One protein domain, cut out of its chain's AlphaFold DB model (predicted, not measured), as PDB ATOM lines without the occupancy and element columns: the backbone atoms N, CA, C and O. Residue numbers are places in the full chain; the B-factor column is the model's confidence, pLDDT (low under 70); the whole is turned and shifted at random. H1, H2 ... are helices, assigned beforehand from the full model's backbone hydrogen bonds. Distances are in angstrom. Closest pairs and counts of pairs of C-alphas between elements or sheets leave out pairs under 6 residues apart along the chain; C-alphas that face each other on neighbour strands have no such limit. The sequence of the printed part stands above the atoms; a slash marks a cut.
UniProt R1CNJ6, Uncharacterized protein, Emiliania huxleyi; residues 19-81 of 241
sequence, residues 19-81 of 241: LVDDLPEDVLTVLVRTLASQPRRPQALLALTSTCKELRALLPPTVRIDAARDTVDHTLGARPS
ATOM      1  N   LEU A  19      40.894  37.284 -48.601       50.09
ATOM      2  CA  LEU A  19      40.041  38.124 -47.740       50.09
ATOM      3  C   LEU A  19      39.977  37.624 -46.283       50.09
ATOM      4  O   LEU A  19      39.541  38.356 -45.397       50.09
ATOM      5  N   VAL A  20      40.360  36.369 -46.031       53.12
ATOM      6  CA  VAL A  20      40.323  35.767 -44.688       53.12
ATOM      7  C   VAL A  20      41.632  36.013 -43.930       53.12
ATOM      8  O   VAL A  20      41.600  36.090 -42.704       53.12
ATOM      9  N   ASP A  21      42.740  36.221 -44.645       53.88
ATOM     10  CA  ASP A  21      44.079  36.365 -44.059       53.88
ATOM     11  C   ASP A  21      44.369  37.769 -43.480       53.88
ATOM     12  O   ASP A  21      45.259  37.908 -42.644       53.88
ATOM     13  N   ASP A  22      43.591  38.800 -43.842       55.09
ATOM     14  CA  ASP A  22      43.765  40.184 -43.349       55.09
ATOM     15  C   ASP A  22      42.938  40.521 -42.087       55.09
ATOM     16  O   ASP A  22      42.978  41.651 -41.586       55.09
ATOM     17  N   LEU A  23      42.165  39.571 -41.543       56.94
ATOM     18  CA  LEU A  23      41.449  39.786 -40.283       56.94
ATOM     19  C   LEU A  23      42.349  39.438 -39.084       56.94
ATOM     20  O   LEU A  23      42.873  38.327 -39.026       56.94
ATOM     21  N   PRO A  24      42.476  40.320 -38.073       67.75
ATOM     22  CA  PRO A  24      43.248  40.012 -36.873       67.75
ATOM     23  C   PRO A  24      42.684  38.756 -36.189       67.75
ATOM     24  O   PRO A  24      41.467  38.646 -36.004       67.75
ATOM     25  N   GLU A  25      43.563  37.825 -35.801       59.38
ATOM     26  CA  GLU A  25      43.223  36.517 -35.204       59.38
ATOM     27  C   GLU A  25      42.215  36.629 -34.038       59.38
ATOM     28  O   GLU A  25      41.350  35.766 -33.840       59.38
ATOM     29  N   ASP A  26      42.241  37.748 -33.314       65.75
ATOM     30  CA  ASP A  26      41.333  38.069 -32.211       65.75
ATOM     31  C   ASP A  26      39.862  38.211 -32.639       65.75
ATOM     32  O   ASP A  26      38.951  37.854 -31.894       65.75
ATOM     33  N   VAL A  27      39.583  38.693 -33.853       70.38
ATOM     34  CA  VAL A  27      38.201  38.898 -34.321       70.38
ATOM     35  C   VAL A  27      37.567  37.573 -34.733       70.38
ATOM     36  O   VAL A  27      36.414  37.309 -34.383       70.38
ATOM     37  N   LEU A  28      38.317  36.705 -35.418       65.69
ATOM     38  CA  LEU A  28      37.848  35.376 -35.824       65.69
ATOM     39  C   LEU A  28      37.631  34.461 -34.615       65.69
ATOM     40  O   LEU A  28      36.619  33.761 -34.539       65.69
ATOM     41  N   THR A  29      38.527  34.507 -33.626       66.75
ATOM     42  CA  THR A  29      38.391  33.739 -32.379       66.75
ATOM     43  C   THR A  29      37.185  34.198 -31.552       66.75
ATOM     44  O   THR A  29      36.431  33.357 -31.046       66.75
ATOM     45  N   VAL A  30      36.936  35.511 -31.461       73.00
ATOM     46  CA  VAL A  30      35.747  36.076 -30.799       73.00
ATOM     47  C   VAL A  30      34.466  35.713 -31.551       73.00
ATOM     48  O   VAL A  30      33.490  35.309 -30.918       73.00
ATOM     49  N   LEU A  31      34.452  35.770 -32.885       71.88
ATOM     50  CA  LEU A  31      33.309  35.345 -33.704       71.88
ATOM     51  C   LEU A  31      32.987  33.859 -33.517       71.88
ATOM     52  O   LEU A  31      31.831  33.505 -33.300       71.88
ATOM     53  N   VAL A  32      33.996  32.985 -33.519       70.25
ATOM     54  CA  VAL A  32      33.798  31.545 -33.287       70.25
ATOM     55  C   VAL A  32      33.278  31.282 -31.869       70.25
ATOM     56  O   VAL A  32      32.337  30.506 -31.709       70.25
ATOM     57  N   ARG A  33      33.799  31.965 -30.836       70.56
ATOM     58  CA  ARG A  33      33.305  31.845 -29.447       70.56
ATOM     59  C   ARG A  33      31.879  32.368 -29.264       70.56
ATOM     60  O   ARG A  33      31.084  31.737 -28.571       70.56
ATOM     61  N   THR A  34      31.560  33.514 -29.860       71.88
ATOM     62  CA  THR A  34      30.236  34.153 -29.751       71.88
ATOM     63  C   THR A  34      29.172  33.412 -30.547       71.88
ATOM     64  O   THR A  34      28.026  33.338 -30.117       71.88
ATOM     65  N   LEU A  35      29.532  32.812 -31.680       68.62
ATOM     66  CA  LEU A  35      28.628  31.941 -32.423       68.62
ATOM     67  C   LEU A  35      28.474  30.577 -31.739       68.62
ATOM     68  O   LEU A  35      27.374  30.028 -31.745       68.62
ATOM     69  N   ALA A  36      29.519  30.048 -31.091       67.06
ATOM     70  CA  ALA A  36      29.444  28.798 -30.327       67.06
ATOM     71  C   ALA A  36      28.497  28.877 -29.114       67.06
ATOM     72  O   ALA A  36      27.957  27.852 -28.702       67.06
ATOM     73  N   SER A  37      28.263  30.070 -28.554       70.25
ATOM     74  CA  SER A  37      27.295  30.283 -27.469       70.25
ATOM     75  C   SER A  37      25.852  30.485 -27.954       70.25
ATOM     76  O   SER A  37      24.932  30.514 -27.134       70.25
ATOM     77  N   GLN A  38      25.616  30.588 -29.268       72.00
ATOM     78  CA  GLN A  38      24.280  30.751 -29.844       72.00
ATOM     79  C   GLN A  38      23.703  29.397 -30.308       72.00
ATOM     80  O   GLN A  38      24.186  28.819 -31.281       72.00
ATOM     81  N   PRO A  39      22.595  28.899 -29.720       57.78
ATOM     82  CA  PRO A  39      22.063  27.561 -30.017       57.78
ATOM     83  C   PRO A  39      21.368  27.426 -31.387       57.78
ATOM     84  O   PRO A  39      20.829  26.368 -31.697       57.78
ATOM     85  N   ARG A  40      21.314  28.484 -32.213       60.28
ATOM     86  CA  ARG A  40      20.421  28.548 -33.388       60.28
ATOM     87  C   ARG A  40      21.098  28.434 -34.761       60.28
ATOM     88  O   ARG A  40      20.375  28.406 -35.752       60.28
ATOM     89  N   ARG A  41      22.436  28.387 -34.873       62.53
ATOM     90  CA  ARG A  41      23.130  28.380 -36.189       62.53
ATOM     91  C   ARG A  41      24.406  27.515 -36.246       62.53
ATOM     92  O   ARG A  41      25.477  28.033 -36.557       62.53
ATOM     93  N   PRO A  42      24.311  26.190 -36.030       64.81
ATOM     94  CA  PRO A  42      25.471  25.293 -36.117       64.81
ATOM     95  C   PRO A  42      26.097  25.245 -37.524       64.81
ATOM     96  O   PRO A  42      27.304  25.088 -37.661       64.81
ATOM     97  N   GLN A  43      25.309  25.458 -38.583       66.94
ATOM     98  CA  GLN A  43      25.783  25.362 -39.971       66.94
ATOM     99  C   GLN A  43      26.756  26.485 -40.377       66.94
ATOM    100  O   GLN A  43      27.701  26.237 -41.122       66.94
ATOM    101  N   ALA A  44      26.574  27.707 -39.861       68.38
ATOM    102  CA  ALA A  44      27.470  28.830 -40.156       68.38
ATOM    103  C   ALA A  44      28.860  28.639 -39.517       68.38
ATOM    104  O   ALA A  44      29.877  28.957 -40.131       68.38
ATOM    105  N   LEU A  45      28.905  28.048 -38.316       66.31
ATOM    106  CA  LEU A  45      30.144  27.668 -37.630       66.31
ATOM    107  C   LEU A  45      30.919  26.585 -38.386       66.31
ATOM    108  O   LEU A  45      32.145  26.652 -38.483       66.31
ATOM    109  N   LEU A  46      30.216  25.596 -38.943       67.69
ATOM    110  CA  LEU A  46      30.837  24.523 -39.721       67.69
ATOM    111  C   LEU A  46      31.430  25.035 -41.037       67.69
ATOM    112  O   LEU A  46      32.525  24.619 -41.404       67.69
ATOM    113  N   ALA A  47      30.762  25.976 -41.713       71.81
ATOM    114  CA  ALA A  47      31.281  26.587 -42.936       71.81
ATOM    115  C   ALA A  47      32.575  27.381 -42.679       71.81
ATOM    116  O   ALA A  47      33.561  27.176 -43.385       71.81
ATOM    117  N   LEU A  48      32.598  28.210 -41.627       68.31
ATOM    118  CA  LEU A  48      33.756  29.039 -41.253       68.31
ATOM    119  C   LEU A  48      34.968  28.225 -40.773       68.31
ATOM    120  O   LEU A  48      36.104  28.655 -40.935       68.31
ATOM    121  N   THR A  49      34.745  27.047 -40.187       67.25
ATOM    122  CA  THR A  49      35.820  26.202 -39.629       67.25
ATOM    123  C   THR A  49      36.193  25.009 -40.507       67.25
ATOM    124  O   THR A  49      37.039  24.196 -40.130       67.25
ATOM    125  N   SER A  50      35.590  24.908 -41.697       67.62
ATOM    126  CA  SER A  50      35.875  23.849 -42.668       67.62
ATOM    127  C   SER A  50      37.262  23.976 -43.309       67.62
ATOM    128  O   SER A  50      37.861  22.956 -43.652       67.62
ATOM    129  N   THR A  51      37.797  25.195 -43.420       70.56
ATOM    130  CA  THR A  51      39.065  25.498 -44.104       70.56
ATOM    131  C   THR A  51      40.252  25.669 -43.151       70.56
ATOM    132  O   THR A  51      41.377  25.358 -43.529       70.56
ATOM    133  N   CYS A  52      40.022  26.071 -41.895       72.62
ATOM    134  CA  CYS A  52      41.089  26.341 -40.922       72.62
ATOM    135  C   CYS A  52      41.092  25.323 -39.768       72.62
ATOM    136  O   CYS A  52      40.203  25.306 -38.911       72.62
ATOM    137  N   LYS A  53      42.146  24.496 -39.705       73.44
ATOM    138  CA  LYS A  53      42.358  23.484 -38.649       73.44
ATOM    139  C   LYS A  53      42.417  24.099 -37.243       73.44
ATOM    140  O   LYS A  53      41.965  23.470 -36.287       73.44
ATOM    141  N   GLU A  54      42.928  25.322 -37.138       71.31
ATOM    142  CA  GLU A  54      43.065  26.072 -35.883       71.31
ATOM    143  C   GLU A  54      41.716  26.578 -35.362       71.31
ATOM    144  O   GLU A  54      41.379  26.359 -34.201       71.31
ATOM    145  N   LEU A  55      40.857  27.113 -36.235       67.81
ATOM    146  CA  LEU A  55      39.500  27.528 -35.859       67.81
ATOM    147  C   LEU A  55      38.616  26.332 -35.476       67.81
ATOM    148  O   LEU A  55      37.794  26.420 -34.564       67.81
ATOM    149  N   ARG A  56      38.840  25.166 -36.097       72.06
ATOM    150  CA  ARG A  56      38.181  23.908 -35.715       72.06
ATOM    151  C   ARG A  56      38.574  23.434 -34.314       72.06
ATOM    152  O   ARG A  56      37.802  22.709 -33.687       72.06
ATOM    153  N   ALA A  57      39.743  23.832 -33.804       76.25
ATOM    154  CA  ALA A  57      40.173  23.507 -32.447       76.25
ATOM    155  C   ALA A  57      39.393  24.288 -31.375       76.25
ATOM    156  O   ALA A  57      39.218  23.784 -30.266       76.25
ATOM    157  N   LEU A  58      38.881  25.468 -31.736       74.88
ATOM    158  CA  LEU A  58      38.131  26.373 -30.863       74.88
ATOM    159  C   LEU A  58      36.638  26.032 -30.767       74.88
ATOM    160  O   LEU A  58      35.944  26.575 -29.905       74.88
ATOM    161  N   LEU A  59      36.131  25.135 -31.621       71.56
ATOM    162  CA  LEU A  59      34.755  24.656 -31.520       71.56
ATOM    163  C   LEU A  59      34.544  23.831 -30.240       71.56
ATOM    164  O   LEU A  59      35.425  23.052 -29.851       71.56
ATOM    165  N   PRO A  60      33.345  23.909 -29.634       78.38
ATOM    166  CA  PRO A  60      32.972  23.017 -28.548       78.38
ATOM    167  C   PRO A  60      33.086  21.549 -28.997       78.38
ATOM    168  O   PRO A  60      32.789  21.221 -30.152       78.38
ATOM    169  N   PRO A  61      33.516  20.644 -28.099       76.56
ATOM    170  CA  PRO A  61      33.845  19.262 -28.450       76.56
ATOM    171  C   PRO A  61      32.663  18.509 -29.070       76.56
ATOM    172  O   PRO A  61      32.873  17.678 -29.945       76.56
ATOM    173  N   THR A  62      31.428  18.840 -28.688       78.88
ATOM    174  CA  THR A  62      30.198  18.243 -29.233       78.88
ATOM    175  C   THR A  62      30.049  18.490 -30.733       78.88
ATOM    176  O   THR A  62      29.958  17.540 -31.501       78.88
ATOM    177  N   VAL A  63      30.159  19.745 -31.176       78.00
ATOM    178  CA  VAL A  63      30.029  20.120 -32.596       78.00
ATOM    179  C   VAL A  63      31.180  19.548 -33.432       78.00
ATOM    180  O   VAL A  63      30.996  19.197 -34.594       78.00
ATOM    181  N   ARG A  64      32.376  19.397 -32.845       77.50
ATOM    182  CA  ARG A  64      33.518  18.741 -33.507       77.50
ATOM    183  C   ARG A  64      33.272  17.253 -33.725       77.50
ATOM    184  O   ARG A  64      33.631  16.738 -34.781       77.50
ATOM    185  N   ILE A  65      32.691  16.585 -32.731       84.06
ATOM    186  CA  ILE A  65      32.326  15.170 -32.811       84.06
ATOM    187  C   ILE A  65      31.227  14.978 -33.857       84.06
ATOM    188  O   ILE A  65      31.351  14.079 -34.677       84.06
ATOM    189  N   ASP A  66      30.210  15.839 -33.885       83.69
ATOM    190  CA  ASP A  66      29.107  15.731 -34.847       83.69
ATOM    191  C   ASP A  66      29.573  16.000 -36.284       83.69
ATOM    192  O   ASP A  66      29.322  15.194 -37.172       83.69
ATOM    193  N   ALA A  67      30.400  17.025 -36.507       81.94
ATOM    194  CA  ALA A  67      31.013  17.252 -37.815       81.94
ATOM    195  C   ALA A  67      31.923  16.093 -38.259       81.94
ATOM    196  O   ALA A  67      32.034  15.803 -39.449       81.94
ATOM    197  N   ALA A  68      32.621  15.447 -37.318       84.88
ATOM    198  CA  ALA A  68      33.417  14.261 -37.614       84.88
ATOM    199  C   ALA A  68      32.521  13.059 -37.952       84.88
ATOM    200  O   ALA A  68      32.823  12.342 -38.906       84.88
ATOM    201  N   ARG A  69      31.404  12.875 -37.237       89.25
ATOM    202  CA  ARG A  69      30.391  11.853 -37.539       89.25
ATOM    203  C   ARG A  69      29.841  12.028 -38.947       89.25
ATOM    204  O   ARG A  69      29.957  11.092 -39.722       89.25
ATOM    205  N   ASP A  70      29.421  13.234 -39.323       88.19
ATOM    206  CA  ASP A  70      28.890  13.512 -40.663       88.19
ATOM    207  C   ASP A  70      29.902  13.166 -41.775       88.19
ATOM    208  O   ASP A  70      29.552  12.578 -42.800       88.19
ATOM    209  N   THR A  71      31.191  13.482 -41.574       89.25
ATOM    210  CA  THR A  71      32.242  13.113 -42.543       89.25
ATOM    211  C   THR A  71      32.486  11.608 -42.612       89.25
ATOM    212  O   THR A  71      32.706  11.061 -43.695       89.25
ATOM    213  N   VAL A  72      32.439  10.919 -41.472       92.81
ATOM    214  CA  VAL A  72      32.566   9.461 -41.417       92.81
ATOM    215  C   VAL A  72      31.355   8.811 -42.086       92.81
ATOM    216  O   VAL A  72      31.540   7.952 -42.938       92.81
ATOM    217  N   ASP A  73      30.140   9.275 -41.813       94.44
ATOM    218  CA  ASP A  73      28.913   8.742 -42.406       94.44
ATOM    219  C   ASP A  73      28.901   8.929 -43.926       94.44
ATOM    220  O   ASP A  73      28.585   7.997 -44.669       94.44
ATOM    221  N   HIS A  74      29.347  10.093 -44.416       92.44
ATOM    222  CA  HIS A  74      29.494  10.327 -45.851       92.44
ATOM    223  C   HIS A  74      30.532   9.392 -46.499       92.44
ATOM    224  O   HIS A  74      30.265   8.792 -47.541       92.44
ATOM    225  N   THR A  75      31.709   9.226 -45.882       93.06
ATOM    226  CA  THR A  75      32.770   8.352 -46.426       93.06
ATOM    227  C   THR A  75      32.413   6.867 -46.349       93.06
ATOM    228  O   THR A  75      32.769   6.107 -47.250       93.06
ATOM    229  N   LEU A  76      31.669   6.444 -45.325       93.50
ATOM    230  CA  LEU A  76      31.138   5.086 -45.215       93.50
ATOM    231  C   LEU A  76      30.019   4.828 -46.231       93.50
ATOM    232  O   LEU A  76      29.973   3.735 -46.791       93.50
ATOM    233  N   GLY A  77      29.171   5.820 -46.518       93.25
ATOM    234  CA  GLY A  77      28.138   5.733 -47.555       93.25
ATOM    235  C   GLY A  77      28.701   5.634 -48.977       93.25
ATOM    236  O   GLY A  77      28.112   4.971 -49.824       93.25
ATOM    237  N   ALA A  78      29.865   6.240 -49.234       94.06
ATOM    238  CA  ALA A  78      30.574   6.158 -50.514       94.06
ATOM    239  C   ALA A  78      31.530   4.950 -50.623       94.06
ATOM    240  O   ALA A  78      32.258   4.821 -51.611       94.06
ATOM    241  N   ARG A  79      31.584   4.076 -49.609       94.56
ATOM    242  CA  ARG A  79      32.526   2.955 -49.576       94.56
ATOM    243  C   ARG A  79      32.112   1.873 -50.590       94.56
ATOM    244  O   ARG A  79      30.989   1.379 -50.502       94.56
ATOM    245  N   PRO A  80      33.016   1.437 -51.489       92.81
ATOM    246  CA  PRO A  80      32.735   0.339 -52.408       92.81
ATOM    247  C   PRO A  80      32.479  -0.966 -51.655       92.81
ATOM    248  O   PRO A  80      33.002  -1.194 -50.552       92.81
ATOM    249  N   SER A  81      31.689  -1.844 -52.268       93.31
ATOM    250  CA  SER A  81      31.376  -3.138 -51.670       93.31
ATOM    251  C   SER A  81      32.634  -4.009 -51.546       93.31
ATOM    252  O   SER A  81      33.615  -3.868 -52.282       93.31
TER     253      SER A  81
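AT A GLANCE: This is residues 19 to 81 of the 241 residues of an uncharacterized protein of Emiliania huxleyi (UniProt R1CNJ6). A small head, the helical hairpin of H1 and H2 with short H3 near both, sends out long helix H4, whose residues 68 to 77 stick out with the tail to 81. The printed part has 63 residues and four named helices, H1 to H4 in chain order, and is all helix. It is loose, with a radius of gyration of the C-alphas of 13.7 A, spanning 47 by 26 by 16 A.

IN THESE COORDINATES: Find C-alpha 61 at (33.845, 19.262, -28.450); from there H4, residues 61 to 77, runs 24.1 A to C-alpha 77 at (28.138, 5.733, -47.555). H1 is residues 25 to 36, 16.5 A; H2, residues 42 to 49, 11.0 A; H3, residues 53 to 57, 6.6 A.

HOW THE PARTS SIT: H4 is close but not clearly touching H2, about perpendicular at 85 degrees; their closest C-alphas, of Leu 46 and Ala 67, are 7.5 A apart. H1, with residues 32 to 36 alone, touches H2 in the hairpin, opposite ways at a shallow tilt of 19 degrees, closest at C-alphas 32 and 45, 6.9 A. In all four helices every O i to N i+4 pair is within hydrogen-bond range.

THE WHOLE: The farthest C-alphas, of Pro 24 and Ser 81, are 47.1 A apart. The printed part has no cut; its three links are tight. Look for pLDDT under 70 in 24 residues, among them 39 to 46.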